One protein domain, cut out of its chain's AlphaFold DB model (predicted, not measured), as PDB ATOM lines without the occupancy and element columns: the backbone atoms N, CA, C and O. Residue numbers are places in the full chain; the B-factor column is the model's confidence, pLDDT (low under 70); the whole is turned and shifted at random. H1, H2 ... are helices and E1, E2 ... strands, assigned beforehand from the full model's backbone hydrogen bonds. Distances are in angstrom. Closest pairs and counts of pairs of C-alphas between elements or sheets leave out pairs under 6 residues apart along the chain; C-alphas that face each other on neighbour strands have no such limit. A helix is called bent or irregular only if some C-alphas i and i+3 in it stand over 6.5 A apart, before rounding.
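This is residues 34 to 39, 49 to 127 and 196 to 309 of the 708 residues of an uncharacterized protein of Klebsiella quasivariicola (UniProt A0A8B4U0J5). A large, twisted sheet of seven antiparallel strands, E4 to E10, has helices H2 and H5 along one face and the short H6 on the opposite face; a small three-stranded sheet, E1 to E3, adjoins it next to the first residues of H5. Beyond E8 and E9 the chain runs out to H4 and back through residues 260 to 273, an arm that makes much of the length. The printed part has 199 residues, with six named helices and ten named strands in the order E1 H1 E2 E3 E4 H2 E5 E6 E7 H3 E8 H4 E9 H5 E10 H6; the class is mixed, helices and strands. The large sheet is branched, and the small one has the order E1, E2, E3. The whole is elongated, 63 by 37 by 37 A, and only just loose, close to compact, with a radius of gyration of the C-alphas of 20.0 A.

The printed part begins with residues 34 to 39, before a cut. E1, residues 52 to 57, is 17.0 A long and begins with C-alpha 52 at (38.577, -17.501, 5.555). Next come H1, residues 58 to 61, E2, residues 71 to 76, E3, residues 81 to 83, and E4, residues 86 to 92, 20.2 A. H2, residues 95 to 108, spans 19.5 A; it is neither bent nor irregular, but only just: C-alphas 97 and 100 are 6.3 A apart. E5, residues 112 to 119, spans 23.0 A, E6, residues 196 to 207, 33.7 A, and E7, residues 210 to 220, 32.8 A. After H3, residues 222 to 225, E8, residues 229 to 241, is the longest strand, 40.1 A, ending at (7.573, -9.361, 9.917). H4, residues 247 to 259, spans 18.2 A. E9 is residues 274 to 277. H5, residues 282 to 294, spans 17.7 A and is irregular, with C-alphas 284 and 287 7.2 A apart. E10 is residues 299 to 302, and H6, residues 305 to 308, ends with C-alpha 308 at (44.848, -5.444, 3.450).

In the branched sheet E8 has E4 and E9 on one side and E7 on the other side. N 89 and O 232 of E4 and E8 are 2.8 A apart, N 238 and O 277 of E8 and E9 2.8 A, and N 217 and O 233 of E7 and E8 2.8 A, within hydrogen-bond range. E6 and E7 form a hairpin, with N 201 and O 216 at 2.8 A. E5 is an edge strand beside E6, with N 114 and O 200 at 2.8 A, and E10 one beside E4, with N 90 and O 300 at 2.9 A. H2 is on this sheet at a height of 8.5 A, over E7 and only just over E6, with 3 C-alphas there; it runs along the strands, at 6 degrees to E7 on the local plane. H5 is on the same face at a height of 9.5 A, over E4 and E8. H2 and H5 only just touch, with 3 pairs of C-alphas within 8 A; the closest are those of Leu 102 and Val 288, 7.3 A. H6 is on the opposite face, and H3 only grazes the sheet with residues 222 to 224. E3 runs on into E4 at 94 degrees. E1 and E2 are antiparallel, with N 72 and O 56 at 2.8 A; E2 and E3 form a hairpin, with N 75 and O 82 at 2.8 A. H1 is on that sheet at a height of 7.8 A, and H5 only grazes it with residues 282 to 285. H4 touches no helix. In H4 every O i to N i+4 pair is within hydrogen-bond range, in H2 8 of 10 and in H5 7 of 9; H1, H3 and H6 are too short for such a pair.

The two C-alphas farthest apart are those of Leu 263 and Asn 296, 64.6 A. Residues 40 to 48 are cut out, with 18.8 A between C-alphas 39 and 49, and residues 128 to 195, with 11.9 A between C-alphas 127 and 196. The link from H4 to E9 is long, 14 residues. The mean pLDDT of the printed part is 83.2; it is under 70 at residues 34 to 39, 62 to 69, 77 to 80 and 261 to 265.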
ATOM      1  N   ARG A  34      16.831   2.313   4.820       57.69
ATOM      2  CA  ARG A  34      17.856   3.366   4.839       57.69
ATOM      3  C   ARG A  34      18.781   3.298   6.057       57.69
ATOM      4  O   ARG A  34      19.928   3.700   5.911       57.69
ATOM      5  N   ASP A  35      18.319   2.757   7.181       55.25
ATOM      6  CA  ASP A  35      19.085   2.618   8.429       55.25
ATOM      7  C   ASP A  35      20.115   1.473   8.341       55.25
ATOM      8  O   ASP A  35      20.996   1.332   9.186       55.25
ATOM      9  N   CYS A  36      20.017   0.655   7.287       58.62
ATOM     10  CA  CYS A  36      20.962  -0.400   6.938       58.62
ATOM     11  C   CYS A  36      21.880  -0.059   5.760       58.62
ATOM     12  O   CYS A  36      22.583  -0.942   5.263       58.62
ATOM     13  N   ARG A  37      21.845   1.174   5.239       57.12
ATOM     14  CA  ARG A  37      22.817   1.577   4.216       57.12
ATOM     15  C   ARG A  37      24.226   1.404   4.776       57.12
ATOM     16  O   ARG A  37      24.430   1.623   5.969       57.12
ATOM     17  N   LEU A  38      25.181   1.089   3.897       53.59
ATOM     18  CA  LEU A  38      26.588   1.398   4.162       53.59
ATOM     19  C   LEU A  38      26.603   2.858   4.621       53.59
ATOM     20  O   LEU A  38      26.160   3.734   3.865       53.59
ATOM     21  N   SER A  39      26.947   3.120   5.884       40.56
ATOM     22  CA  SER A  39      27.071   4.515   6.277       40.56
ATOM     23  C   SER A  39      28.243   5.065   5.493       40.56
ATOM     24  O   SER A  39      29.291   4.439   5.440       40.56
ATOM     25  N   VAL A  49      38.723  -9.253  11.952       72.06
ATOM     26  CA  VAL A  49      39.074  -9.297  10.525       72.06
ATOM     27  C   VAL A  49      39.181 -10.758  10.085       72.06
ATOM     28  O   VAL A  49      40.031 -11.496  10.584       72.06
ATOM     29  N   PHE A  50      38.334 -11.183   9.148       75.88
ATOM     30  CA  PHE A  50      38.285 -12.551   8.637       75.88
ATOM     31  C   PHE A  50      38.657 -12.600   7.155       75.88
ATOM     32  O   PHE A  50      38.177 -11.799   6.356       75.88
ATOM     33  N   THR A  51      39.472 -13.589   6.785       80.19
ATOM     34  CA  THR A  51      39.866 -13.874   5.391       80.19
ATOM     35  C   THR A  51      39.482 -15.282   4.937       80.19
ATOM     36  O   THR A  51      39.503 -15.582   3.746       80.19
ATOM     37  N   ARG A  52      39.099 -16.166   5.869       82.25
ATOM     38  CA  ARG A  52      38.577 -17.501   5.555       82.25
ATOM     39  C   ARG A  52      37.061 -17.485   5.636       82.25
ATOM     40  O   ARG A  52      36.482 -16.972   6.597       82.25
ATOM     41  N   TRP A  53      36.430 -18.086   4.640       87.44
ATOM     42  CA  TRP A  53      34.986 -18.050   4.494       87.44
ATOM     43  C   TRP A  53      34.448 -19.302   3.808       87.44
ATOM     44  O   TRP A  53      35.178 -20.027   3.133       87.44
ATOM     45  N   GLN A  54      33.155 -19.548   3.994       88.50
ATOM     46  CA  GLN A  54      32.419 -20.604   3.304       88.50
ATOM     47  C   GLN A  54      30.951 -20.211   3.107       88.50
ATOM     48  O   GLN A  54      30.426 -19.350   3.812       88.50
ATOM     49  N   TRP A  55      30.286 -20.874   2.163       89.69
ATOM     50  CA  TRP A  55      28.839 -20.780   1.983       89.69
ATOM     51  C   TRP A  55      28.151 -21.859   2.812       89.69
ATOM     52  O   TRP A  55      28.472 -23.033   2.640       89.69
ATOM     53  N   ILE A  56      27.179 -21.482   3.640       85.69
ATOM     54  CA  ILE A  56      26.310 -22.441   4.341       85.69
ATOM     55  C   ILE A  56      24.837 -22.091   4.127       85.69
ATOM     56  O   ILE A  56      24.530 -20.914   3.939       85.69
ATOM     57  N   PRO A  57      23.911 -23.060   4.166       85.56
ATOM     58  CA  PRO A  57      22.485 -22.773   4.254       85.56
ATOM     59  C   PRO A  57      22.175 -21.916   5.490       85.56
ATOM     60  O   PRO A  57      22.589 -22.243   6.598       85.56
ATOM     61  N   SER A  58      21.410 -20.839   5.326       76.12
ATOM     62  CA  SER A  58      20.977 -19.963   6.438       76.12
ATOM     63  C   SER A  58      20.253 -20.722   7.554       76.12
ATOM     64  O   SER A  58      20.548 -20.509   8.725       76.12
ATOM     65  N   LYS A  59      19.404 -21.693   7.197       74.50
ATOM     66  CA  LYS A  59      18.717 -22.576   8.158       74.50
ATOM     67  C   LYS A  59      19.658 -23.444   8.998       74.50
ATOM     68  O   LYS A  59      19.253 -23.903  10.057       74.50
ATOM     69  N   GLU A  60      20.885 -23.692   8.537       79.12
ATOM     70  CA  GLU A  60      21.906 -24.408   9.318       79.12
ATOM     71  C   GLU A  60      22.547 -23.496  10.380       79.12
ATOM     72  O   GLU A  60      23.052 -23.987  11.386       79.12
ATOM     73  N   TRP A  61      22.518 -22.173  10.179       73.31
ATOM     74  CA  TRP A  61      23.084 -21.190  11.105       73.31
ATOM     75  C   TRP A  61      22.141 -20.848  12.260       73.31
ATOM     76  O   TRP A  61      22.520 -20.982  13.420       73.31
ATOM     77  N   ASP A  62      20.917 -20.416  11.946       67.88
ATOM     78  CA  ASP A  62      19.891 -20.117  12.949       67.88
ATOM     79  C   ASP A  62      18.504 -20.530  12.427       67.88
ATOM     80  O   ASP A  62      17.777 -19.707  11.858       67.88
ATOM     81  N   PRO A  63      18.117 -21.804  12.610       58.97
ATOM     82  CA  PRO A  63      16.857 -22.328  12.093       58.97
ATOM     83  C   PRO A  63      15.610 -21.649  12.676       58.97
ATOM     84  O   PRO A  63      14.536 -21.781  12.093       58.97
ATOM     85  N   ALA A  64      15.728 -20.969  13.825       52.06
ATOM     86  CA  ALA A  64      14.605 -20.354  14.526       52.06
ATOM     87  C   ALA A  64      14.384 -18.890  14.119       52.06
ATOM     88  O   ALA A  64      13.237 -18.445  14.101       52.06
ATOM     89  N   ASN A  65      15.453 -18.161  13.771       53.19
ATOM     90  CA  ASN A  65      15.375 -16.715  13.535       53.19
ATOM     91  C   ASN A  65      15.764 -16.265  12.119       53.19
ATOM     92  O   ASN A  65      15.522 -15.109  11.787       53.19
ATOM     93  N   THR A  66      16.319 -17.126  11.253       57.28
ATOM     94  CA  THR A  66      16.602 -16.727   9.859       57.28
ATOM     95  C   THR A  66      15.436 -17.013   8.916       57.28
ATOM     96  O   THR A  66      15.096 -18.157   8.633       57.28
ATOM     97  N   ALA A  67      14.858 -15.948   8.353       53.94
ATOM     98  CA  ALA A  67      13.808 -16.032   7.331       53.94
ATOM     99  C   ALA A  67      14.341 -16.196   5.891       53.94
ATOM    100  O   ALA A  67      13.561 -16.334   4.949       53.94
ATOM    101  N   SER A  68      15.663 -16.164   5.700       59.75
ATOM    102  CA  SER A  68      16.291 -16.338   4.387       59.75
ATOM    103  C   SER A  68      16.209 -17.801   3.936       59.75
ATOM    104  O   SER A  68      16.645 -18.693   4.648       59.75
ATOM    105  N   ASP A  69      15.732 -18.056   2.717       61.78
ATOM    106  CA  ASP A  69      15.803 -19.368   2.060       61.78
ATOM    107  C   ASP A  69      16.992 -19.371   1.082       61.78
ATOM    108  O   ASP A  69      16.833 -19.178  -0.121       61.78
ATOM    109  N   GLY A  70      18.221 -19.503   1.593       76.94
ATOM    110  CA  GLY A  70      19.415 -19.464   0.735       76.94
ATOM    111  C   GLY A  70      20.739 -19.657   1.467       76.94
ATOM    112  O   GLY A  70      20.780 -19.716   2.698       76.94
ATOM    113  N   ASN A  71      21.834 -19.757   0.711       86.81
ATOM    114  CA  ASN A  71      23.165 -19.836   1.308       86.81
ATOM    115  C   ASN A  71      23.640 -18.443   1.732       86.81
ATOM    116  O   ASN A  71      23.547 -17.497   0.955       86.81
ATOM    117  N   ILE A  72      24.205 -18.339   2.929       85.88
ATOM    118  CA  ILE A  72      24.809 -17.121   3.474       85.88
ATOM    119  C   ILE A  72      26.322 -17.282   3.591       85.88
ATOM    120  O   ILE A  72      26.843 -18.400   3.681       85.88
ATOM    121  N   LEU A  73      27.028 -16.153   3.560       85.94
ATOM    122  CA  LEU A  73      28.466 -16.109   3.773       85.94
ATOM    123  C   LEU A  73      28.759 -16.247   5.266       85.94
ATOM    124  O   LEU A  73      28.212 -15.516   6.094       85.94
ATOM    125  N   LEU A  74      29.649 -17.175   5.591       83.69
ATOM    126  CA  LEU A  74      30.099 -17.424   6.949       83.69
ATOM    127  C   LEU A  74      31.596 -17.168   7.047       83.69
ATOM    128  O   LEU A  74      32.385 -17.818   6.357       83.69
ATOM    129  N   TRP A  75      31.975 -16.265   7.942       83.56
ATOM    130  CA  TRP A  75      33.356 -16.055   8.342       83.56
ATOM    131  C   TRP A  75      33.804 -17.150   9.306       83.56
ATOM    132  O   TRP A  75      33.033 -17.602  10.156       83.56
ATOM    133  N   SER A  76      35.057 -17.577   9.184       75.12
ATOM    134  CA  SER A  76      35.652 -18.577  10.070       75.12
ATOM    135  C   SER A  76      37.094 -18.219  10.400       75.12
ATOM    136  O   SER A  76      37.854 -17.810   9.529       75.12
ATOM    137  N   ASP A  77      37.503 -18.431  11.646       66.44
ATOM    138  CA  ASP A  77      38.911 -18.371  12.073       66.44
ATOM    139  C   ASP A  77      39.470 -19.763  12.442       66.44
ATOM    140  O   ASP A  77      40.575 -19.892  12.973       66.44
ATOM    141  N   GLY A  78      38.700 -20.824  12.165       63.00
ATOM    142  CA  GLY A  78      39.004 -22.208  12.541       63.00
ATOM    143  C   GLY A  78      38.524 -22.626  13.938       63.00
ATOM    144  O   GLY A  78      38.503 -23.821  14.216       63.00
ATOM    145  N   LYS A  79      38.102 -21.691  14.800       58.00
ATOM    146  CA  LYS A  79      37.545 -21.971  16.141       58.00
ATOM    147  C   LYS A  79      36.130 -21.425  16.314       58.00
ATOM    148  O   LYS A  79      35.317 -22.044  16.995       58.00
ATOM    149  N   LYS A  80      35.830 -20.286  15.694       60.47
ATOM    150  CA  LYS A  80      34.525 -19.629  15.690       60.47
ATOM    151  C   LYS A  80      34.043 -19.421  14.263       60.47
ATOM    152  O   LYS A  80      34.828 -19.255  13.330       60.47
ATOM    153  N   ARG A  81      32.724 -19.443  14.125       70.56
ATOM    154  CA  ARG A  81      31.997 -19.158  12.892       70.56
ATOM    155  C   ARG A  81      31.075 -17.983  13.168       70.56
ATOM    156  O   ARG A  81      30.445 -17.965  14.222       70.56
ATOM    157  N   VAL A  82      31.029 -17.011  12.264       76.06
ATOM    158  CA  VAL A  82      30.189 -15.813  12.396       76.06
ATOM    159  C   VAL A  82      29.545 -15.523  11.049       76.06
ATOM    160  O   VAL A  82      30.233 -15.511  10.028       76.06
ATOM    161  N   ALA A  83      28.230 -15.318  11.027       76.62
ATOM    162  CA  ALA A  83      27.537 -14.914   9.810       76.62
ATOM    163  C   ALA A  83      28.002 -13.518   9.364       76.62
ATOM    164  O   ALA A  83      28.210 -12.624  10.183       76.62
ATOM    165  N   ALA A  84      28.227 -13.347   8.064       78.25
ATOM    166  CA  ALA A  84      28.748 -12.102   7.523       78.25
ATOM    167  C   ALA A  84      27.643 -11.048   7.407       78.25
ATOM    168  O   ALA A  84      26.699 -11.238   6.645       78.25
ATOM    169  N   ASN A  85      27.804  -9.910   8.080       78.25
ATOM    170  CA  ASN A  85      26.909  -8.752   7.927       78.25
ATOM    171  C   ASN A  85      27.361  -7.816   6.789       78.25
ATOM    172  O   ASN A  85      26.575  -7.043   6.238       78.25
ATOM    173  N   GLU A  86      28.641  -7.902   6.441       82.38
ATOM    174  CA  GLU A  86      29.311  -7.155   5.386       82.38
ATOM    175  C   GLU A  86      30.403  -8.041   4.777       82.38
ATOM    176  O   GLU A  86      30.911  -8.957   5.437       82.38
ATOM    177  N   ALA A  87      30.739  -7.788   3.514       87.50
ATOM    178  CA  ALA A  87      31.916  -8.347   2.873       87.50
ATOM    179  C   ALA A  87      32.560  -7.320   1.940       87.50
ATOM    180  O   ALA A  87      31.864  -6.588   1.235       87.50
ATOM    181  N   THR A  88      33.889  -7.317   1.895       91.19
ATOM    182  CA  THR A  88      34.664  -6.502   0.960       91.19
ATOM    183  C   THR A  88      35.497  -7.403   0.057       91.19
ATOM    184  O   THR A  88      36.241  -8.266   0.523       91.19
ATOM    185  N   LEU A  89      35.363  -7.203  -1.250       94.31
ATOM    186  CA  LEU A  89      36.102  -7.897  -2.296       94.31
ATOM    187  C   LEU A  89      37.114  -6.931  -2.920       94.31
ATOM    188  O   LEU A  89      36.721  -5.903  -3.469       94.31
ATOM    189  N   LEU A  90      38.401  -7.260  -2.863       96.00
ATOM    190  CA  LEU A  90      39.461  -6.526  -3.553       96.00
ATOM    191  C   LEU A  90      39.772  -7.208  -4.880       96.00
ATOM    192  O   LEU A  90      39.988  -8.417  -4.917       96.00
ATOM    193  N   ILE A  91      39.796  -6.437  -5.962       96.44
ATOM    194  CA  ILE A  91      39.913  -6.930  -7.334       96.44
ATOM    195  C   ILE A  91      41.134  -6.281  -7.986       96.44
ATOM    196  O   ILE A  91      41.282  -5.055  -7.958       96.44
ATOM    197  N   ASP A  92      41.996  -7.097  -8.590       94.75
ATOM    198  CA  ASP A  92      43.141  -6.606  -9.353       94.75
ATOM    199  C   ASP A  92      42.697  -6.058 -10.705       94.75
ATOM    200  O   ASP A  92      42.083  -6.759 -11.507       94.75
ATOM    201  N   GLY A  93      43.035  -4.800 -10.980       92.94
ATOM    202  CA  GLY A  93      42.784  -4.201 -12.280       92.94
ATOM    203  C   GLY A  93      42.410  -2.731 -12.224       92.94
ATOM    204  O   GLY A  93      42.234  -2.112 -11.179       92.94
ATOM    205  N   ASN A  94      42.327  -2.157 -13.414       93.56
ATOM    206  CA  ASN A  94      42.146  -0.734 -13.613       93.56
ATOM    207  C   ASN A  94      40.650  -0.346 -13.612       93.56
ATOM    208  O   ASN A  94      39.819  -1.047 -14.196       93.56
ATOM    209  N   TRP A  95      40.325   0.787 -12.978       94.44
ATOM    210  CA  TRP A  95      38.961   1.314 -12.861       94.44
ATOM    211  C   TRP A  95      38.260   1.487 -14.212       94.44
ATOM    212  O   TRP A  95      37.109   1.075 -14.359       94.44
ATOM    213  N   GLN A  96      38.954   2.044 -15.210       94.00
ATOM    214  CA  GLN A  96      38.396   2.299 -16.538       94.00
ATOM    215  C   GLN A  96      37.933   1.011 -17.239       94.00
ATOM    216  O   GLN A  96      36.989   1.060 -18.025       94.00
ATOM    217  N   THR A  97      38.538  -0.138 -16.923       91.56
ATOM    218  CA  THR A  97      38.145  -1.442 -17.482       91.56
ATOM    219  C   THR A  97      37.154  -2.184 -16.586       91.56
ATOM    220  O   THR A  97      36.176  -2.745 -17.077       91.56
ATOM    221  N   LEU A  98      37.378  -2.199 -15.268       92.81
ATOM    222  CA  LEU A  98      36.581  -2.998 -14.334       92.81
ATOM    223  C   LEU A  98      35.229  -2.367 -13.996       92.81
ATOM    224  O   LEU A  98      34.233  -3.086 -13.909       92.81
ATOM    225  N   ALA A  99      35.162  -1.046 -13.819       93.00
ATOM    226  CA  ALA A  99      33.922  -0.395 -13.410       93.00
ATOM    227  C   ALA A  99      32.787  -0.586 -14.432       93.00
ATOM    228  O   ALA A  99      31.684  -0.927 -13.995       93.00
ATOM    229  N   PRO A 100      33.007  -0.473 -15.761       92.81
ATOM    230  CA  PRO A 100      31.970  -0.781 -16.747       92.81
ATOM    231  C   PRO A 100      31.517  -2.245 -16.723       92.81
ATOM    232  O   PRO A 100      30.322  -2.511 -16.822       92.81
ATOM    233  N   VAL A 101      32.446  -3.195 -16.547       91.81
ATOM    234  CA  VAL A 101      32.135  -4.638 -16.489       91.81
ATOM    235  C   VAL A 101      31.272  -4.958 -15.269       91.81
ATOM    236  O   VAL A 101      30.232  -5.604 -15.398       91.81
ATOM    237  N   LEU A 102      31.671  -4.468 -14.093       92.75
ATOM    238  CA  LEU A 102      30.920  -4.662 -12.854       92.75
ATOM    239  C   LEU A 102      29.566  -3.947 -12.905       92.75
ATOM    240  O   LEU A 102      28.557  -4.524 -12.512       92.75
ATOM    241  N   SER A 103      29.515  -2.727 -13.445       92.81
ATOM    242  CA  SER A 103      28.262  -1.973 -13.579       92.81
ATOM    243  C   SER A 103      27.277  -2.679 -14.503       92.81
ATOM    244  O   SER A 103      26.130  -2.887 -14.117       92.81
ATOM    245  N   GLY A 104      27.732  -3.135 -15.673       92.44
ATOM    246  CA  GLY A 104      26.892  -3.870 -16.617       92.44
ATOM    247  C   GLY A 104      26.383  -5.201 -16.053       92.44
ATOM    248  O   GLY A 104      25.261  -5.607 -16.351       92.44
ATOM    249  N   LEU A 105      27.168  -5.874 -15.204       92.50
ATOM    250  CA  LEU A 105      26.710  -7.056 -14.469       92.50
ATOM    251  C   LEU A 105      25.615  -6.697 -13.452       92.50
ATOM    252  O   LEU A 105      24.573  -7.348 -13.419       92.50
ATOM    253  N   LEU A 106      25.818  -5.649 -12.652       92.25
ATOM    254  CA  LEU A 106      24.837  -5.215 -11.653       92.25
ATOM    255  C   LEU A 106      23.534  -4.707 -12.289       92.25
ATOM    256  O   LEU A 106      22.452  -4.970 -11.766       92.25
ATOM    257  N   GLU A 107      23.604  -4.037 -13.438       92.81
ATOM    258  CA  GLU A 107      22.426  -3.623 -14.208       92.81
ATOM    259  C   GLU A 107      21.621  -4.824 -14.719       92.81
ATOM    260  O   GLU A 107      20.399  -4.842 -14.561       92.81
ATOM    261  N   LYS A 108      22.286  -5.865 -15.250       92.06
ATOM    262  CA  LYS A 108      21.627  -7.135 -15.630       92.06
ATOM    263  C   LYS A 108      20.931  -7.794 -14.440       92.06
ATOM    264  O   LYS A 108      19.857  -8.369 -14.587       92.06
ATOM    265  N   GLU A 109      21.509  -7.647 -13.252       88.94
ATOM    266  CA  GLU A 109      20.933  -8.099 -11.987       88.94
ATOM    267  C   GLU A 109      19.865  -7.146 -11.412       88.94
ATOM    268  O   GLU A 109      19.386  -7.364 -10.297       88.94
ATOM    269  N   ASN A 110      19.425  -6.126 -12.157       91.56
ATOM    270  CA  ASN A 110      18.409  -5.137 -11.769       91.56
ATOM    271  C   ASN A 110      18.791  -4.247 -10.569       91.56
ATOM    272  O   ASN A 110      17.920  -3.806  -9.811       91.56
ATOM    273  N   PHE A 111      20.079  -3.965 -10.369       92.69
ATOM    274  CA  PHE A 111      20.498  -2.929  -9.427       92.69
ATOM    275  C   PHE A 111      20.250  -1.531 -10.001       92.69
ATOM    276  O   PHE A 111      20.341  -1.292 -11.201       92.69
ATOM    277  N   LYS A 112      19.972  -0.573  -9.113       93.81
ATOM    278  CA  LYS A 112      19.980   0.860  -9.419       93.81
ATOM    279  C   LYS A 112      21.340   1.433  -9.067       93.81
ATOM    280  O   LYS A 112      21.721   1.377  -7.896       93.81
ATOM    281  N   LEU A 113      22.030   1.986 -10.058       94.12
ATOM    282  CA  LEU A 113      23.382   2.509  -9.917       94.12
ATOM    283  C   LEU A 113      23.367   4.034  -9.809       94.12
ATOM    284  O   LEU A 113      22.559   4.721 -10.434       94.12
ATOM    285  N   ARG A 114      24.294   4.564  -9.016       93.50
ATOM    286  CA  ARG A 114      24.611   5.986  -8.939       93.50
ATOM    287  C   ARG A 114      26.122   6.146  -8.891       93.50
ATOM    288  O   ARG A 114      26.747   5.781  -7.898       93.50
ATOM    289  N   THR A 115      26.677   6.748  -9.933       92.56
ATOM    290  CA  THR A 115      28.090   7.131  -9.989       92.56
ATOM    291  C   THR A 115      28.298   8.474  -9.301       92.56
ATOM    292  O   THR A 115      27.492   9.395  -9.446       92.56
ATOM    293  N   THR A 116      29.371   8.585  -8.530       91.31
ATOM    294  CA  THR A 116      29.779   9.810  -7.841       91.31
ATOM    295  C   THR A 116      31.283   9.740  -7.536       91.31
ATOM    296  O   THR A 116      31.967   8.816  -7.978       91.31
ATOM    297  N   SER A 117      31.820  10.730  -6.835       89.75
ATOM    298  CA  SER A 117      33.205  10.763  -6.384       89.75
ATOM    299  C   SER A 117      33.271  11.312  -4.967       89.75
ATOM    300  O   SER A 117      32.364  12.016  -4.511       89.75
ATOM    301  N   MET A 118      34.328  10.952  -4.248       88.31
ATOM    302  CA  MET A 118      34.632  11.522  -2.942       88.31
ATOM    303  C   MET A 118      36.124  11.797  -2.819       88.31
ATOM    304  O   MET A 118      36.924  10.984  -3.277       88.31
ATOM    305  N   PRO A 119      36.517  12.889  -2.155       86.69
ATOM    306  CA  PRO A 119      37.923  13.154  -1.918       86.69
ATOM    307  C   PRO A 119      38.504  12.101  -0.967       86.69
ATOM    308  O   PRO A 119      37.826  11.686  -0.020       86.69
ATOM    309  N   ILE A 120      39.768  11.710  -1.175       87.44
ATOM    310  CA  ILE A 120      40.474  10.701  -0.358       87.44
ATOM    311  C   ILE A 120      40.332  10.977   1.139       87.44
ATOM    312  O   ILE A 120      40.066  10.066   1.908       87.44
ATOM    313  N   ILE A 121      40.423  12.235   1.568       84.56
ATOM    314  CA  ILE A 121      40.263  12.653   2.974       84.56
ATOM    315  C   ILE A 121      38.947  12.242   3.643       84.56
ATOM    316  O   ILE A 121      38.841  12.313   4.865       84.56
ATOM    317  N   ARG A 122      37.927  11.879   2.861       84.44
ATOM    318  CA  ARG A 122      36.630  11.420   3.362       84.44
ATOM    319  C   ARG A 122      36.514   9.903   3.406       84.44
ATOM    320  O   ARG A 122      35.449   9.431   3.790       84.44
ATOM    321  N   LEU A 123      37.555   9.165   3.012       85.25
ATOM    322  CA  LEU A 123      37.586   7.712   3.130       85.25
ATOM    323  C   LEU A 123      37.290   7.281   4.567       85.25
ATOM    324  O   LEU A 123      37.667   7.939   5.541       85.25
ATOM    325  N   GLU A 124      36.633   6.134   4.675       79.62
ATOM    326  CA  GLU A 124      36.425   5.464   5.949       79.62
ATOM    327  C   GLU A 124      37.769   5.130   6.606       79.62
ATOM    328  O   GLU A 124      38.794   4.960   5.937       79.62
ATOM    329  N   LYS A 125      37.757   5.024   7.936       76.56
ATOM    330  CA  LYS A 125      38.964   4.816   8.742       76.56
ATOM    331  C   LYS A 125      39.785   3.611   8.277       76.56
ATOM    332  O   LYS A 125      41.003   3.731   8.169       76.56
ATOM    333  N   ASP A 126      39.129   2.503   7.947       82.00
ATOM    334  CA  ASP A 126      39.788   1.279   7.487       82.00
ATOM    335  C   ASP A 126      40.573   1.518   6.192       82.00
ATOM    336  O   ASP A 126      41.753   1.181   6.097       82.00
ATOM    337  N   TRP A 127      39.958   2.182   5.209       88.38
ATOM    338  CA  TRP A 127      40.624   2.554   3.959       88.38
ATOM    339  C   TRP A 127      41.750   3.568   4.175       88.38
ATOM    340  O   TRP A 127      42.790   3.476   3.519       88.38
ATOM    341  N   ILE A 196      38.311  10.151  -5.519       91.50
ATOM    342  CA  ILE A 196      38.135   8.749  -5.870       91.50
ATOM    343  C   ILE A 196      36.730   8.568  -6.456       91.50
ATOM    344  O   ILE A 196      35.743   8.883  -5.780       91.50
ATOM    345  N   PRO A 197      36.599   8.049  -7.689       93.69
ATOM    346  CA  PRO A 197      35.306   7.672  -8.231       93.69
ATOM    347  C   PRO A 197      34.766   6.426  -7.522       93.69
ATOM    348  O   PRO A 197      35.497   5.478  -7.218       93.69
ATOM    349  N   PHE A 198      33.455   6.411  -7.296       92.81
ATOM    350  CA  PHE A 198      32.762   5.235  -6.795       92.81
ATOM    351  C   PHE A 198      31.327   5.144  -7.318       92.81
ATOM    352  O   PHE A 198      30.718   6.118  -7.771       92.81
ATOM    353  N   ILE A 199      30.781   3.934  -7.272       93.81
ATOM    354  CA  ILE A 199      29.442   3.595  -7.736       93.81
ATOM    355  C   ILE A 199      28.692   2.972  -6.573       93.81
ATOM    356  O   ILE A 199      29.095   1.935  -6.051       93.81
ATOM    357  N   ILE A 200      27.581   3.592  -6.192       92.50
ATOM    358  CA  ILE A 200      26.631   3.006  -5.249       92.50
ATOM    359  C   ILE A 200      25.593   2.242  -6.059       92.50
ATOM    360  O   ILE A 200      24.903   2.828  -6.895       92.50
ATOM    361  N   ALA A 201      25.435   0.957  -5.775       92.88
ATOM    362  CA  ALA A 201      24.392   0.122  -6.341       92.88
ATOM    363  C   ALA A 201      23.426  -0.336  -5.245       92.88
ATOM    364  O   ALA A 201      23.828  -0.681  -4.135       92.88
ATOM    365  N   SER A 202      22.127  -0.342  -5.547       92.38
ATOM    366  CA  SER A 202      21.117  -0.862  -4.622       92.38
ATOM    367  C   SER A 202      20.020  -1.643  -5.330       92.38
ATOM    368  O   SER A 202      19.568  -1.256  -6.407       92.38
ATOM    369  N   LYS A 203      19.565  -2.730  -4.705       91.50
ATOM    370  CA  LYS A 203      18.466  -3.567  -5.197       91.50
ATOM    371  C   LYS A 203      17.568  -3.943  -4.028       91.50
ATOM    372  O   LYS A 203      18.049  -4.495  -3.045       91.50
ATOM    373  N   THR A 204      16.273  -3.667  -4.144       89.00
ATOM    374  CA  THR A 204      15.263  -4.077  -3.158       89.00
ATOM    375  C   THR A 204      14.304  -5.060  -3.806       89.00
ATOM    376  O   THR A 204      13.746  -4.762  -4.861       89.00
ATOM    377  N   TYR A 205      14.101  -6.211  -3.176       87.19
ATOM    378  CA  TYR A 205      13.266  -7.293  -3.690       87.19
ATOM    379  C   TYR A 205      12.660  -8.109  -2.544       87.19
ATOM    380  O   TYR A 205      13.072  -7.991  -1.389       87.19
ATOM    381  N   ASN A 206      11.648  -8.913  -2.858       84.25
ATOM    382  CA  ASN A 206      11.040  -9.817  -1.887       84.25
ATOM    383  C   ASN A 206      11.824 -11.135  -1.866       84.25
ATOM    384  O   ASN A 206      12.079 -11.712  -2.923       84.25
ATOM    385  N   ALA A 207      12.179 -11.601  -0.673       76.94
ATOM    386  CA  ALA A 207      12.827 -12.882  -0.420       76.94
ATOM    387  C   ALA A 207      11.955 -13.656   0.582       76.94
ATOM    388  O   ALA A 207      12.039 -13.446   1.790       76.94
ATOM    389  N   GLY A 208      11.036 -14.480   0.070       77.75
ATOM    390  CA  GLY A 208      10.000 -15.109   0.892       77.75
ATOM    391  C   GLY A 208       9.070 -14.067   1.528       77.75
ATOM    392  O   GLY A 208       8.495 -13.231   0.829       77.75
ATOM    393  N   VAL A 209       8.930 -14.114   2.856       76.81
ATOM    394  CA  VAL A 209       8.145 -13.143   3.649       76.81
ATOM    395  C   VAL A 209       8.923 -11.866   3.990       76.81
ATOM    396  O   VAL A 209       8.345 -10.919   4.525       76.81
ATOM    397  N   SER A 210      10.219 -11.831   3.681       79.38
ATOM    398  CA  SER A 210      11.117 -10.731   4.013       79.38
ATOM    399  C   SER A 210      11.296  -9.783   2.832       79.38
ATOM    400  O   SER A 210      11.301 -10.180   1.662       79.38
ATOM    401  N   LYS A 211      11.491  -8.500   3.135       85.06
ATOM    402  CA  LYS A 211      11.904  -7.497   2.153       85.06
ATOM    403  C   LYS A 211      13.408  -7.285   2.271       85.06
ATOM    404  O   LYS A 211      13.863  -6.670   3.235       85.06
ATOM    405  N   ARG A 212      14.156  -7.771   1.282       85.44
ATOM    406  CA  ARG A 212      15.619  -7.694   1.226       85.44
ATOM    407  C   ARG A 212      16.055  -6.465   0.451       85.44
ATOM    408  O   ARG A 212      15.534  -6.177  -0.629       85.44
ATOM    409  N   THR A 213      17.030  -5.739   0.985       88.44
ATOM    410  CA  THR A 213      17.751  -4.698   0.250       88.44
ATOM    411  C   THR A 213      19.241  -4.979   0.276       88.44
ATOM    412  O   THR A 213      19.835  -5.039   1.345       88.44
ATOM    413  N   THR A 214      19.839  -5.118  -0.904       89.00
ATOM    414  CA  THR A 214      21.287  -5.249  -1.084       89.00
ATOM    415  C   THR A 214      21.869  -3.896  -1.467       89.00
ATOM    416  O   THR A 214      21.371  -3.252  -2.395       89.00
ATOM    417  N   TYR A 215      22.928  -3.490  -0.773       90.25
ATOM    418  CA  TYR A 215      23.733  -2.310  -1.063       90.25
ATOM    419  C   TYR A 215      25.140  -2.748  -1.457       90.25
ATOM    420  O   TYR A 215      25.735  -3.587  -0.785       90.25
ATOM    421  N   MET A 216      25.667  -2.173  -2.533       91.81
ATOM    422  CA  MET A 216      27.056  -2.353  -2.939       91.81
ATOM    423  C   MET A 216      27.706  -1.006  -3.218       91.81
ATOM    424  O   MET A 216      27.058  -0.090  -3.728       91.81
ATOM    425  N   GLN A 217      28.995  -0.915  -2.928       92.00
ATOM    426  CA  GLN A 217      29.846   0.210  -3.268       92.00
ATOM    427  C   GLN A 217      31.059  -0.308  -4.032       92.00
ATOM    428  O   GLN A 217      31.840  -1.081  -3.489       92.00
ATOM    429  N   ILE A 218      31.207   0.122  -5.285       94.44
ATOM    430  CA  ILE A 218      32.387  -0.155  -6.110       94.44
ATOM    431  C   ILE A 218      33.256   1.096  -6.097       94.44
ATOM    432  O   ILE A 218      32.778   2.155  -6.490       94.44
ATOM    433  N   MET A 219      34.506   0.995  -5.667       94.88
ATOM    434  CA  MET A 219      35.396   2.137  -5.455       94.88
ATOM    435  C   MET A 219      36.752   1.916  -6.125       94.88
ATOM    436  O   MET A 219      37.320   0.826  -6.022       94.88
ATOM    437  N   ASP A 220      37.287   2.948  -6.783       95.25
ATOM    438  CA  ASP A 220      38.676   2.939  -7.248       95.25
ATOM    439  C   ASP A 220      39.626   3.099  -6.055       95.25
ATOM    440  O   ASP A 220      39.732   4.161  -5.447       95.25
ATOM    441  N   VAL A 221      40.333   2.027  -5.709       94.56
ATOM    442  CA  VAL A 221      41.317   2.032  -4.619       94.56
ATOM    443  C   VAL A 221      42.745   2.074  -5.158       94.56
ATOM    444  O   VAL A 221      43.700   1.835  -4.420       94.56
ATOM    445  N   GLY A 222      42.927   2.435  -6.431       93.31
ATOM    446  CA  GLY A 222      44.237   2.522  -7.061       93.31
ATOM    447  C   GLY A 222      45.183   3.484  -6.342       93.31
ATOM    448  O   GLY A 222      46.333   3.141  -6.065       93.31
ATOM    449  N   LEU A 223      44.677   4.657  -5.948       90.44
ATOM    450  CA  LEU A 223      45.442   5.652  -5.183       90.44
ATOM    451  C   LEU A 223      45.809   5.156  -3.776       90.44
ATOM    452  O   LEU A 223      46.910   5.438  -3.296       90.44
ATOM    453  N   VAL A 224      44.926   4.362  -3.157       92.56
ATOM    454  CA  VAL A 224      45.133   3.748  -1.836       92.56
ATOM    455  C   VAL A 224      46.291   2.753  -1.871       92.56
ATOM    456  O   VAL A 224      47.149   2.769  -0.994       92.56
ATOM    457  N   PHE A 225      46.352   1.909  -2.902       92.75
ATOM    458  CA  PHE A 225      47.383   0.875  -3.019       92.75
ATOM    459  C   PHE A 225      48.642   1.315  -3.779       92.75
ATOM    460  O   PHE A 225      49.644   0.604  -3.721       92.75
ATOM    461  N   GLY A 226      48.599   2.437  -4.503       89.88
ATOM    462  CA  GLY A 226      49.660   2.854  -5.428       89.88
ATOM    463  C   GLY A 226      49.739   2.003  -6.704       89.88
ATOM    464  O   GLY A 226      50.723   2.076  -7.432       89.88
ATOM    465  N   GLN A 227      48.723   1.180  -6.971       93.31
ATOM    466  CA  GLN A 227      48.632   0.287  -8.129       93.31
ATOM    467  C   GLN A 227      47.160   0.021  -8.478       93.31
ATOM    468  O   GLN A 227      46.334   0.047  -7.565       93.31
ATOM    469  N   PRO A 228      46.810  -0.263  -9.748       95.06
ATOM    470  CA  PRO A 228      45.417  -0.400 -10.180       95.06
ATOM    471  C   PRO A 228      44.663  -1.513  -9.439       95.06
ATOM    472  O   PRO A 228      44.961  -2.697  -9.618       95.06
ATOM    473  N   LYS A 229      43.681  -1.126  -8.618       96.06
ATOM    474  CA  LYS A 229      42.793  -2.029  -7.876       96.06
ATOM    475  C   LYS A 229      41.408  -1.408  -7.709       96.06
ATOM    476  O   LYS A 229      41.280  -0.195  -7.554       96.06
ATOM    477  N   VAL A 230      40.386  -2.255  -7.656       96.62
ATOM    478  CA  VAL A 230      38.993  -1.863  -7.394       96.62
ATOM    479  C   VAL A 230      38.473  -2.639  -6.192       96.62
ATOM    480  O   VAL A 230      38.702  -3.841  -6.080       96.62
ATOM    481  N   ALA A 231      37.777  -1.957  -5.287       95.31
ATOM    482  CA  ALA A 231      37.120  -2.583  -4.147       95.31
ATOM    483  C   ALA A 231      35.608  -2.637  -4.369       95.31
ATOM    484  O   ALA A 231      35.023  -1.677  -4.867       95.31
ATOM    485  N   LEU A 232      34.980  -3.744  -3.981       94.25
ATOM    486  CA  LEU A 232      33.531  -3.899  -3.921       94.25
ATOM    487  C   LEU A 232      33.137  -4.261  -2.490       94.25
ATOM    488  O   LEU A 232      33.373  -5.382  -2.046       94.25
ATOM    489  N   THR A 233      32.523  -3.319  -1.783       91.31
ATOM    490  CA  THR A 233      31.940  -3.542  -0.454       91.31
ATOM    491  C   THR A 233      30.454  -3.812  -0.603       91.31
ATOM    492  O   THR A 233      29.779  -3.143  -1.387       91.31
ATOM    493  N   LEU A 234      29.930  -4.788   0.131       90.00
ATOM    494  CA  LEU A 234      28.523  -5.149   0.075       90.00
ATOM    495  C   LEU A 234      27.949  -5.404   1.467       90.00
ATOM    496  O   LEU A 234      28.570  -6.038   2.317       90.00
ATOM    497  N   THR A 235      26.707  -4.980   1.650       86.81
ATOM    498  CA  THR A 235      25.891  -5.304   2.820       86.81
ATOM    499  C   THR A 235      24.452  -5.536   2.383       86.81
ATOM    500  O   THR A 235      24.014  -5.107   1.309       86.81
ATOM    501  N   THR A 236      23.699  -6.232   3.216       84.81
ATOM    502  CA  THR A 236      22.292  -6.531   2.989       84.81
ATOM    503  C   THR A 236      21.491  -6.273   4.249       84.81
ATOM    504  O   THR A 236      21.997  -6.318   5.369       84.81
ATOM    505  N   CYS A 237      20.218  -5.980   4.045       85.00
ATOM    506  CA  CYS A 237      19.265  -5.739   5.108       85.00
ATOM    507  C   CYS A 237      17.978  -6.467   4.779       85.00
ATOM    508  O   CYS A 237      17.332  -6.162   3.771       85.00
ATOM    509  N   ASP A 238      17.625  -7.406   5.643       81.00
ATOM    510  CA  ASP A 238      16.402  -8.181   5.563       81.00
ATOM    511  C   ASP A 238      15.435  -7.687   6.611       81.00
ATOM    512  O   ASP A 238      15.700  -7.760   7.806       81.00
ATOM    513  N   ILE A 239      14.302  -7.169   6.148       82.19
ATOM    514  CA  ILE A 239      13.230  -6.717   7.022       82.19
ATOM    515  C   ILE A 239      12.133  -7.771   6.983       82.19
ATOM    516  O   ILE A 239      11.446  -7.931   5.968       82.19
ATOM    517  N   THR A 240      11.975  -8.481   8.095       81.25
ATOM    518  CA  THR A 240      11.037  -9.599   8.240       81.25
ATOM    519  C   THR A 240       9.914  -9.204   9.200       81.25
ATOM    520  O   THR A 240      10.191  -8.584  10.227       81.25
ATOM    521  N   PRO A 241       8.636  -9.523   8.927       80.50
ATOM    522  CA  PRO A 241       7.573  -9.361   9.917       80.50
ATOM    523  C   PRO A 241       7.916 -10.118  11.205       80.50
ATOM    524  O   PRO A 241       8.273 -11.291  11.146       80.50
ATOM    525  N   ASN A 242       7.805  -9.469  12.366       79.81
ATOM    526  CA  ASN A 242       8.066 -10.148  13.632       79.81
ATOM    527  C   ASN A 242       6.918 -11.137  13.934       79.81
ATOM    528  O   ASN A 242       5.786 -10.676  14.115       79.81
ATOM    529  N   PRO A 243       7.165 -12.461  14.020       78.12
ATOM    530  CA  PRO A 243       6.113 -13.439  14.317       78.12
ATOM    531  C   PRO A 243       5.510 -13.244  15.716       78.12
ATOM    532  O   PRO A 243       4.340 -13.551  15.941       78.12
ATOM    533  N   GLU A 244       6.274 -12.660  16.643       79.00
ATOM    534  CA  GLU A 244       5.812 -12.343  17.993       79.00
ATOM    535  C   GLU A 244       5.005 -11.042  18.065       79.00
ATOM    536  O   GLU A 244       4.412 -10.741  19.103       79.00
ATOM    537  N   TYR A 245       4.921 -10.273  16.976       82.25
ATOM    538  CA  TYR A 245       4.154  -9.036  16.946       82.25
ATOM    539  C   TYR A 245       2.669  -9.283  16.658       82.25
ATOM    540  O   TYR A 245       2.274  -9.870  15.654       82.25
ATOM    541  N   SER A 246       1.811  -8.725  17.510       85.88
ATOM    542  CA  SER A 246       0.389  -8.528  17.219       85.88
ATOM    543  C   SER A 246      -0.081  -7.228  17.862       85.88
ATOM    544  O   SER A 246       0.487  -6.795  18.862       85.88
ATOM    545  N   ILE A 247      -1.152  -6.624  17.336       85.44
ATOM    546  CA  ILE A 247      -1.741  -5.399  17.911       85.44
ATOM    547  C   ILE A 247      -2.090  -5.608  19.393       85.44
ATOM    548  O   ILE A 247      -1.879  -4.719  20.211       85.44
ATOM    549  N   LYS A 248      -2.561  -6.808  19.753       86.38
ATOM    550  CA  LYS A 248      -2.873  -7.173  21.138       86.38
ATOM    551  C   LYS A 248      -1.622  -7.177  22.024       86.38
ATOM    552  O   LYS A 248      -1.617  -6.498  23.044       86.38
ATOM    553  N   LYS A 249      -0.560  -7.877  21.610       86.94
ATOM    554  CA  LYS A 249       0.715  -7.921  22.349       86.94
ATOM    555  C   LYS A 249       1.363  -6.535  22.452       86.94
ATOM    556  O   LYS A 249       1.900  -6.194  23.497       86.94
ATOM    557  N   ALA A 250       1.264  -5.712  21.408       85.69
ATOM    558  CA  ALA A 250       1.727  -4.327  21.435       85.69
ATOM    559  C   ALA A 250       0.948  -3.481  22.456       85.69
ATOM    560  O   ALA A 250       1.561  -2.794  23.264       85.69
ATOM    561  N   ALA A 251      -0.384  -3.582  22.483       84.69
ATOM    562  CA  ALA A 251      -1.209  -2.875  23.462       84.69
ATOM    563  C   ALA A 251      -0.944  -3.340  24.907       84.69
ATOM    564  O   ALA A 251      -0.902  -2.520  25.824       84.69
ATOM    565  N   GLU A 252      -0.739  -4.645  25.119       87.56
ATOM    566  CA  GLU A 252      -0.344  -5.213  26.416       87.56
ATOM    567  C   GLU A 252       1.038  -4.704  26.853       87.56
ATOM    568  O   GLU A 252       1.198  -4.287  28.000       87.56
ATOM    569  N   ASN A 253       2.002  -4.646  25.928       85.12
ATOM    570  CA  ASN A 253       3.335  -4.101  26.178       85.12
ATOM    571  C   ASN A 253       3.298  -2.601  26.503       85.12
ATOM    572  O   ASN A 253       3.930  -2.157  27.455       85.12
ATOM    573  N   GLY A 254       2.521  -1.811  25.756       83.31
ATOM    574  CA  GLY A 254       2.347  -0.381  26.024       83.31
ATOM    575  C   GLY A 254       1.673  -0.123  27.366       83.31
ATOM    576  O   GLY A 254       2.104   0.750  28.115       83.31
ATOM    577  N   LYS A 255       0.678  -0.940  27.734       85.62
ATOM    578  CA  LYS A 255       0.065  -0.897  29.068       85.62
ATOM    579  C   LYS A 255       1.088  -1.196  30.167       85.62
ATOM    580  O   LYS A 255       1.108  -0.488  31.168       85.62
ATOM    581  N   ALA A 256       1.921  -2.221  29.986       83.50
ATOM    582  CA  ALA A 256       2.967  -2.572  30.944       83.50
ATOM    583  C   ALA A 256       4.020  -1.457  31.071       83.50
ATOM    584  O   ALA A 256       4.365  -1.077  32.183       83.50
ATOM    585  N   ARG A 257       4.451  -0.864  29.952       83.88
ATOM    586  CA  ARG A 257       5.392   0.270  29.912       83.88
ATOM    587  C   ARG A 257       4.862   1.521  30.608       83.88
ATOM    588  O   ARG A 257       5.595   2.158  31.355       83.88
ATOM    589  N   LEU A 258       3.593   1.862  30.386       80.81
ATOM    590  CA  LEU A 258       2.942   2.981  31.075       80.81
ATOM    591  C   LEU A 258       2.727   2.702  32.568       80.81
ATOM    592  O   LEU A 258       2.662   3.640  33.352       80.81
ATOM    593  N   ALA A 259       2.612   1.434  32.972       80.25
ATOM    594  CA  ALA A 259       2.544   1.047  34.381       80.25
ATOM    595  C   ALA A 259       3.929   1.011  35.062       80.25
ATOM    596  O   ALA A 259       4.015   1.223  36.266       80.25
ATOM    597  N   ASP A 260       4.994   0.766  34.293       75.25
ATOM    598  CA  ASP A 260       6.405   0.735  34.717       75.25
ATOM    599  C   ASP A 260       7.085   2.119  34.651       75.25
ATOM    600  O   ASP A 260       8.279   2.254  34.908       75.25
ATOM    601  N   SER A 261       6.352   3.177  34.289       60.66
ATOM    602  CA  SER A 261       6.930   4.514  34.156       60.66
ATOM    603  C   SER A 261       7.400   5.048  35.516       60.66
ATOM    604  O   SER A 261       6.591   5.468  36.346       60.66
ATOM    605  N   SER A 262       8.716   5.055  35.730       63.97
ATOM    606  CA  SER A 262       9.377   5.727  36.853       63.97
ATOM    607  C   SER A 262       9.940   7.091  36.424       63.97
ATOM    608  O   SER A 262       9.985   7.409  35.234       63.97
ATOM    609  N   LEU A 263      10.439   7.890  37.378       52.09
ATOM    610  CA  LEU A 263      11.175   9.138  37.095       52.09
ATOM    611  C   LEU A 263      12.397   8.938  36.172       52.09
ATOM    612  O   LEU A 263      12.856   9.901  35.568       52.09
ATOM    613  N   PHE A 264      12.901   7.705  36.038       52.22
ATOM    614  CA  PHE A 264      14.065   7.351  35.219       52.22
ATOM    615  C   PHE A 264      13.698   6.650  33.899       52.22
ATOM    616  O   PHE A 264      14.577   6.163  33.192       52.22
ATOM    617  N   GLY A 265      12.409   6.609  33.545       61.59
ATOM    618  CA  GLY A 265      11.898   5.888  32.377       61.59
ATOM    619  C   GLY A 265      11.418   4.470  32.709       61.59
ATOM    620  O   GLY A 265      11.238   4.121  33.877       61.59
ATOM    621  N   THR A 266      11.160   3.677  31.665       70.88
ATOM    622  CA  THR A 266      10.716   2.272  31.744       70.88
ATOM    623  C   THR A 266      11.823   1.340  31.251       70.88
ATOM    624  O   THR A 266      12.483   1.637  30.252       70.88
ATOM    625  N   ASN A 267      11.999   0.199  31.923       74.94
ATOM    626  CA  ASN A 267      12.977  -0.833  31.549       74.94
ATOM    627  C   ASN A 267      12.422  -1.838  30.527       74.94
ATOM    628  O   ASN A 267      13.163  -2.651  29.970       74.94
ATOM    629  N   ILE A 268      11.115  -1.805  30.272       77.44
ATOM    630  CA  ILE A 268      10.440  -2.717  29.350       77.44
ATOM    631  C   ILE A 268      10.674  -2.221  27.926       77.44
ATOM    632  O   ILE A 268      10.229  -1.134  27.592       77.44
ATOM    633  N   GLN A 269      11.323  -2.984  27.048       80.00
ATOM    634  CA  GLN A 269      11.565  -2.541  25.668       80.00
ATOM    635  C   GLN A 269      10.284  -2.513  24.815       80.00
ATOM    636  O   GLN A 269       9.337  -3.272  25.026       80.00
ATOM    637  N   ARG A 270      10.238  -1.621  23.819       83.06
ATOM    638  CA  ARG A 270       9.132  -1.592  22.853       83.06
ATOM    639  C   ARG A 270       9.195  -2.808  21.925       83.06
ATOM    640  O   ARG A 270      10.269  -3.205  21.481       83.06
ATOM    641  N   LEU A 271       8.033  -3.369  21.598       83.12
ATOM    642  CA  LEU A 271       7.909  -4.536  20.733       83.12
ATOM    643  C   LEU A 271       8.184  -4.123  19.285       83.12
ATOM    644  O   LEU A 271       7.543  -3.215  18.754       83.12
ATOM    645  N   GLN A 272       9.128  -4.781  18.623       81.62
ATOM    646  CA  GLN A 272       9.436  -4.475  17.230       81.62
ATOM    647  C   GLN A 272       8.382  -5.077  16.300       81.62
ATOM    648  O   GLN A 272       8.078  -6.265  16.383       81.62
ATOM    649  N   ARG A 273       7.832  -4.269  15.387       79.94
ATOM    650  CA  ARG A 273       6.893  -4.750  14.359       79.94
ATOM    651  C   ARG A 273       7.580  -5.593  13.280       79.94
ATOM    652  O   ARG A 273       6.969  -6.500  12.718       79.94
ATOM    653  N   TYR A 274       8.841  -5.284  13.004       79.25
ATOM    654  CA  TYR A 274       9.680  -5.981  12.041       79.25
ATOM    655  C   TYR A 274      11.025  -6.295  12.688       79.25
ATOM    656  O   TYR A 274      11.550  -5.465  13.427       79.25
ATOM    657  N   LEU A 275      11.563  -7.472  12.393       76.06
ATOM    658  CA  LEU A 275      12.929  -7.860  12.716       76.06
ATOM    659  C   LEU A 275      13.846  -7.431  11.571       76.06
ATOM    660  O   LEU A 275      13.413  -7.362  10.417       76.06
ATOM    661  N   THR A 276      15.091  -7.088  11.899       75.25
ATOM    662  CA  THR A 276      16.100  -6.684  10.915       75.25
ATOM    663  C   THR A 276      17.320  -7.562  11.034       75.25
ATOM    664  O   THR A 276      18.007  -7.515  12.050       75.25
ATOM    665  N   ASP A 277      17.612  -8.278   9.959       73.50
ATOM    666  CA  ASP A 277      18.794  -9.113   9.856       73.50
ATOM    667  C   ASP A 277      19.769  -8.537   8.827       73.50
ATOM    668  O   ASP A 277      19.369  -7.925   7.832       73.50
ATOM    669  N   ARG A 278      21.069  -8.735   9.055       76.19
ATOM    670  CA  ARG A 278      22.129  -8.355   8.113       76.19
ATOM    671  C   ARG A 278      22.939  -9.598   7.779       76.19
ATOM    672  O   ARG A 278      23.747 -10.019   8.590       76.19
ATOM    673  N   PHE A 279      22.720 -10.188   6.606       79.44
ATOM    674  CA  PHE A 279      23.440 -11.390   6.170       79.44
ATOM    675  C   PHE A 279      23.804 -11.326   4.698       79.44
ATOM    676  O   PHE A 279      22.914 -11.255   3.853       79.44
ATOM    677  N   VAL A 280      25.085 -11.445   4.364       84.25
ATOM    678  CA  VAL A 280      25.566 -11.488   2.980       84.25
ATOM    679  C   VAL A 280      25.073 -12.766   2.280       84.25
ATOM    680  O   VAL A 280      25.563 -13.858   2.587       84.25
ATOM    681  N   PRO A 281      24.142 -12.668   1.312       85.31
ATOM    682  CA  PRO A 281      23.615 -13.819   0.601       85.31
ATOM    683  C   PRO A 281      24.547 -14.242  -0.531       85.31
ATOM    684  O   PRO A 281      25.149 -13.407  -1.215       85.31
ATOM    685  N   ALA A 282      24.589 -15.540  -0.805       86.06
ATOM    686  CA  ALA A 282      25.340 -16.113  -1.912       86.06
ATOM    687  C   ALA A 282      24.965 -15.501  -3.262       86.06
ATOM    688  O   ALA A 282      25.845 -15.176  -4.059       86.06
ATOM    689  N   GLU A 283      23.674 -15.306  -3.507       85.00
ATOM    690  CA  GLU A 283      23.157 -14.733  -4.746       85.00
ATOM    691  C   GLU A 283      23.608 -13.287  -4.983       85.00
ATOM    692  O   GLU A 283      23.621 -12.840  -6.124       85.00
ATOM    693  N   SER A 284      24.022 -12.561  -3.938       84.00
ATOM    694  CA  SER A 284      24.460 -11.169  -4.083       84.00
ATOM    695  C   SER A 284      25.897 -11.047  -4.598       84.00
ATOM    696  O   SER A 284      26.207 -10.062  -5.253       84.00
ATOM    697  N   ILE A 285      26.780 -12.019  -4.337       86.44
ATOM    698  CA  ILE A 285      28.208 -11.916  -4.706       86.44
ATOM    699  C   ILE A 285      28.668 -12.985  -5.705       86.44
ATOM    700  O   ILE A 285      29.597 -12.743  -6.475       86.44
ATOM    701  N   LYS A 286      28.035 -14.168  -5.739       87.81
ATOM    702  CA  LYS A 286      28.444 -15.268  -6.631       87.81
ATOM    703  C   LYS A 286      28.510 -14.875  -8.113       87.81
ATOM    704  O   LYS A 286      29.486 -15.288  -8.738       87.81
ATOM    705  N   PRO A 287      27.567 -14.090  -8.677       89.25
ATOM    706  CA  PRO A 287      27.668 -13.647 -10.069       89.25
ATOM    707  C   PRO A 287      28.937 -12.829 -10.327       89.25
ATOM    708  O   PRO A 287      29.609 -13.031 -11.334       89.25
ATOM    709  N   VAL A 288      29.318 -11.964  -9.379       90.56
ATOM    710  CA  VAL A 288      30.550 -11.169  -9.461       90.56
ATOM    711  C   VAL A 288      31.774 -12.081  -9.422       90.56
ATOM    712  O   VAL A 288      32.628 -11.996 -10.297       90.56
ATOM    713  N   LEU A 289      31.847 -13.001  -8.456       90.94
ATOM    714  CA  LEU A 289      32.973 -13.936  -8.340       90.94
ATOM    715  C   LEU A 289      33.117 -14.838  -9.576       90.94
ATOM    716  O   LEU A 289      34.236 -15.107 -10.011       90.94
ATOM    717  N   ALA A 290      32.000 -15.291 -10.154       90.94
ATOM    718  CA  ALA A 290      31.993 -16.077 -11.386       90.94
ATOM    719  C   ALA A 290      32.531 -15.260 -12.568       90.94
ATOM    720  O   ALA A 290      33.457 -15.714 -13.237       90.94
ATOM    721  N   GLN A 291      32.041 -14.030 -12.750       90.25
ATOM    722  CA  GLN A 291      32.508 -13.128 -13.802       90.25
ATOM    723  C   GLN A 291      34.014 -12.849 -13.689       90.25
ATOM    724  O   GLN A 291      34.727 -12.880 -14.691       90.25
ATOM    725  N   LEU A 292      34.527 -12.596 -12.483       91.44
ATOM    726  CA  LEU A 292      35.958 -12.358 -12.272       91.44
ATOM    727  C   LEU A 292      36.787 -13.598 -12.613       91.44
ATOM    728  O   LEU A 292      37.797 -13.491 -13.310       91.44
ATOM    729  N   LYS A 293      36.325 -14.782 -12.198       90.81
ATOM    730  CA  LYS A 293      36.985 -16.054 -12.506       90.81
ATOM    731  C   LYS A 293      37.016 -16.341 -14.008       90.81
ATOM    732  O   LYS A 293      38.057 -16.741 -14.515       90.81
ATOM    733  N   GLU A 294      35.912 -16.119 -14.719       90.56
ATOM    734  CA  GLU A 294      35.825 -16.309 -16.176       90.56
ATOM    735  C   GLU A 294      36.795 -15.406 -16.947       90.56
ATOM    736  O   GLU A 294      37.341 -15.813 -17.969       90.56
ATOM    737  N   ASN A 295      37.052 -14.202 -16.434       87.81
ATOM    738  CA  ASN A 295      37.973 -13.241 -17.040       87.81
ATOM    739  C   ASN A 295      39.414 -13.357 -16.509       87.81
ATOM    740  O   ASN A 295      40.238 -12.500 -16.815       87.81
ATOM    741  N   ASN A 296      39.730 -14.400 -15.730       89.88
ATOM    742  CA  ASN A 296      41.032 -14.598 -15.078       89.88
ATOM    743  C   ASN A 296      41.495 -13.384 -14.246       89.88
ATOM    744  O   ASN A 296      42.681 -13.064 -14.201       89.88
ATOM    745  N   ILE A 297      40.554 -12.700 -13.590       91.50
ATOM    746  CA  ILE A 297      40.834 -11.554 -12.726       91.50
ATOM    747  C   ILE A 297      41.009 -12.045 -11.288       91.50
ATOM    748  O   ILE A 297      40.098 -12.632 -10.695       91.50
ATOM    749  N   THR A 298      42.178 -11.779 -10.711       93.19
ATOM    750  CA  THR A 298      42.483 -12.098  -9.314       93.19
ATOM    751  C   THR A 298      41.621 -11.262  -8.371       93.19
ATOM    752  O   THR A 298      41.448 -10.055  -8.563       93.19
ATOM    753  N   SER A 299      41.079 -11.901  -7.333       92.31
ATOM    754  CA  SER A 299      40.334 -11.210  -6.284       92.31
ATOM    755  C   SER A 299      40.477 -11.881  -4.921       92.31
ATOM    756  O   SER A 299      40.690 -13.090  -4.826       92.31
ATOM    757  N   GLU A 300      40.348 -11.082  -3.865       93.25
ATOM    758  CA  GLU A 300      40.445 -11.505  -2.468       93.25
ATOM    759  C   GLU A 300      39.219 -11.025  -1.690       93.25
ATOM    760  O   GLU A 300      38.860  -9.851  -1.758       93.25
ATOM    761  N   LEU A 301      38.580 -11.924  -0.937       91.00
ATOM    762  CA  LEU A 301      37.390 -11.622  -0.141       91.00
ATOM    763  C   LEU A 301      37.740 -11.574   1.351       91.00
ATOM    764  O   LEU A 301      38.335 -12.517   1.876       91.00
ATOM    765  N   ALA A 302      37.318 -10.512   2.029       88.81
ATOM    766  CA  ALA A 302      37.521 -10.314   3.459       88.81
ATOM    767  C   ALA A 302      36.295  -9.679   4.130       88.81
ATOM    768  O   ALA A 302      35.401  -9.160   3.456       88.81
ATOM    769  N   SER A 303      36.249  -9.715   5.464       79.88
ATOM    770  CA  SER A 303      35.167  -9.077   6.224       79.88
ATOM    771  C   SER A 303      35.201  -7.552   6.144       79.88
ATOM    772  O   SER A 303      34.139  -6.950   6.037       79.88
ATOM    773  N   THR A 304      36.388  -6.937   6.141       82.50
ATOM    774  CA  THR A 304      36.582  -5.478   6.035       82.50
ATOM    775  C   THR A 304      37.877  -5.140   5.290       82.50
ATOM    776  O   THR A 304      38.710  -6.017   5.031       82.50
ATOM    777  N   ALA A 305      38.084  -3.853   4.985       86.38
ATOM    778  CA  ALA A 305      39.297  -3.383   4.320       86.38
ATOM    779  C   ALA A 305      40.582  -3.556   5.151       86.38
ATOM    780  O   ALA A 305      41.676  -3.642   4.585       86.38
ATOM    781  N   LEU A 306      40.466  -3.698   6.476       82.94
ATOM    782  CA  LEU A 306      41.606  -3.909   7.376       82.94
ATOM    783  C   LEU A 306      42.411  -5.176   7.057       82.94
ATOM    784  O   LEU A 306      43.585  -5.251   7.415       82.94
ATOM    785  N   ALA A 307      41.829  -6.145   6.343       83.38
ATOM    786  CA  ALA A 307      42.538  -7.340   5.883       83.38
ATOM    787  C   ALA A 307      43.749  -7.029   4.988       83.38
ATOM    788  O   ALA A 307      44.663  -7.846   4.886       83.38
ATOM    789  N   TRP A 308      43.775  -5.849   4.359       88.25
ATOM    790  CA  TRP A 308      44.848  -5.444   3.450       88.25
ATOM    791  C   TRP A 308      45.838  -4.449   4.048       88.25
ATOM    792  O   TRP A 308      46.762  -4.027   3.338       88.25
ATOM    793  N   VAL A 309      45.695  -4.096   5.327       85.88
ATOM    794  CA  VAL A 309      46.710  -3.326   6.049       85.88
ATOM    795  C   VAL A 309      47.994  -4.150   6.097       85.88
ATOM    796  O   VAL A 309      47.985  -5.315   6.494       85.88
TER     797      VAL A 309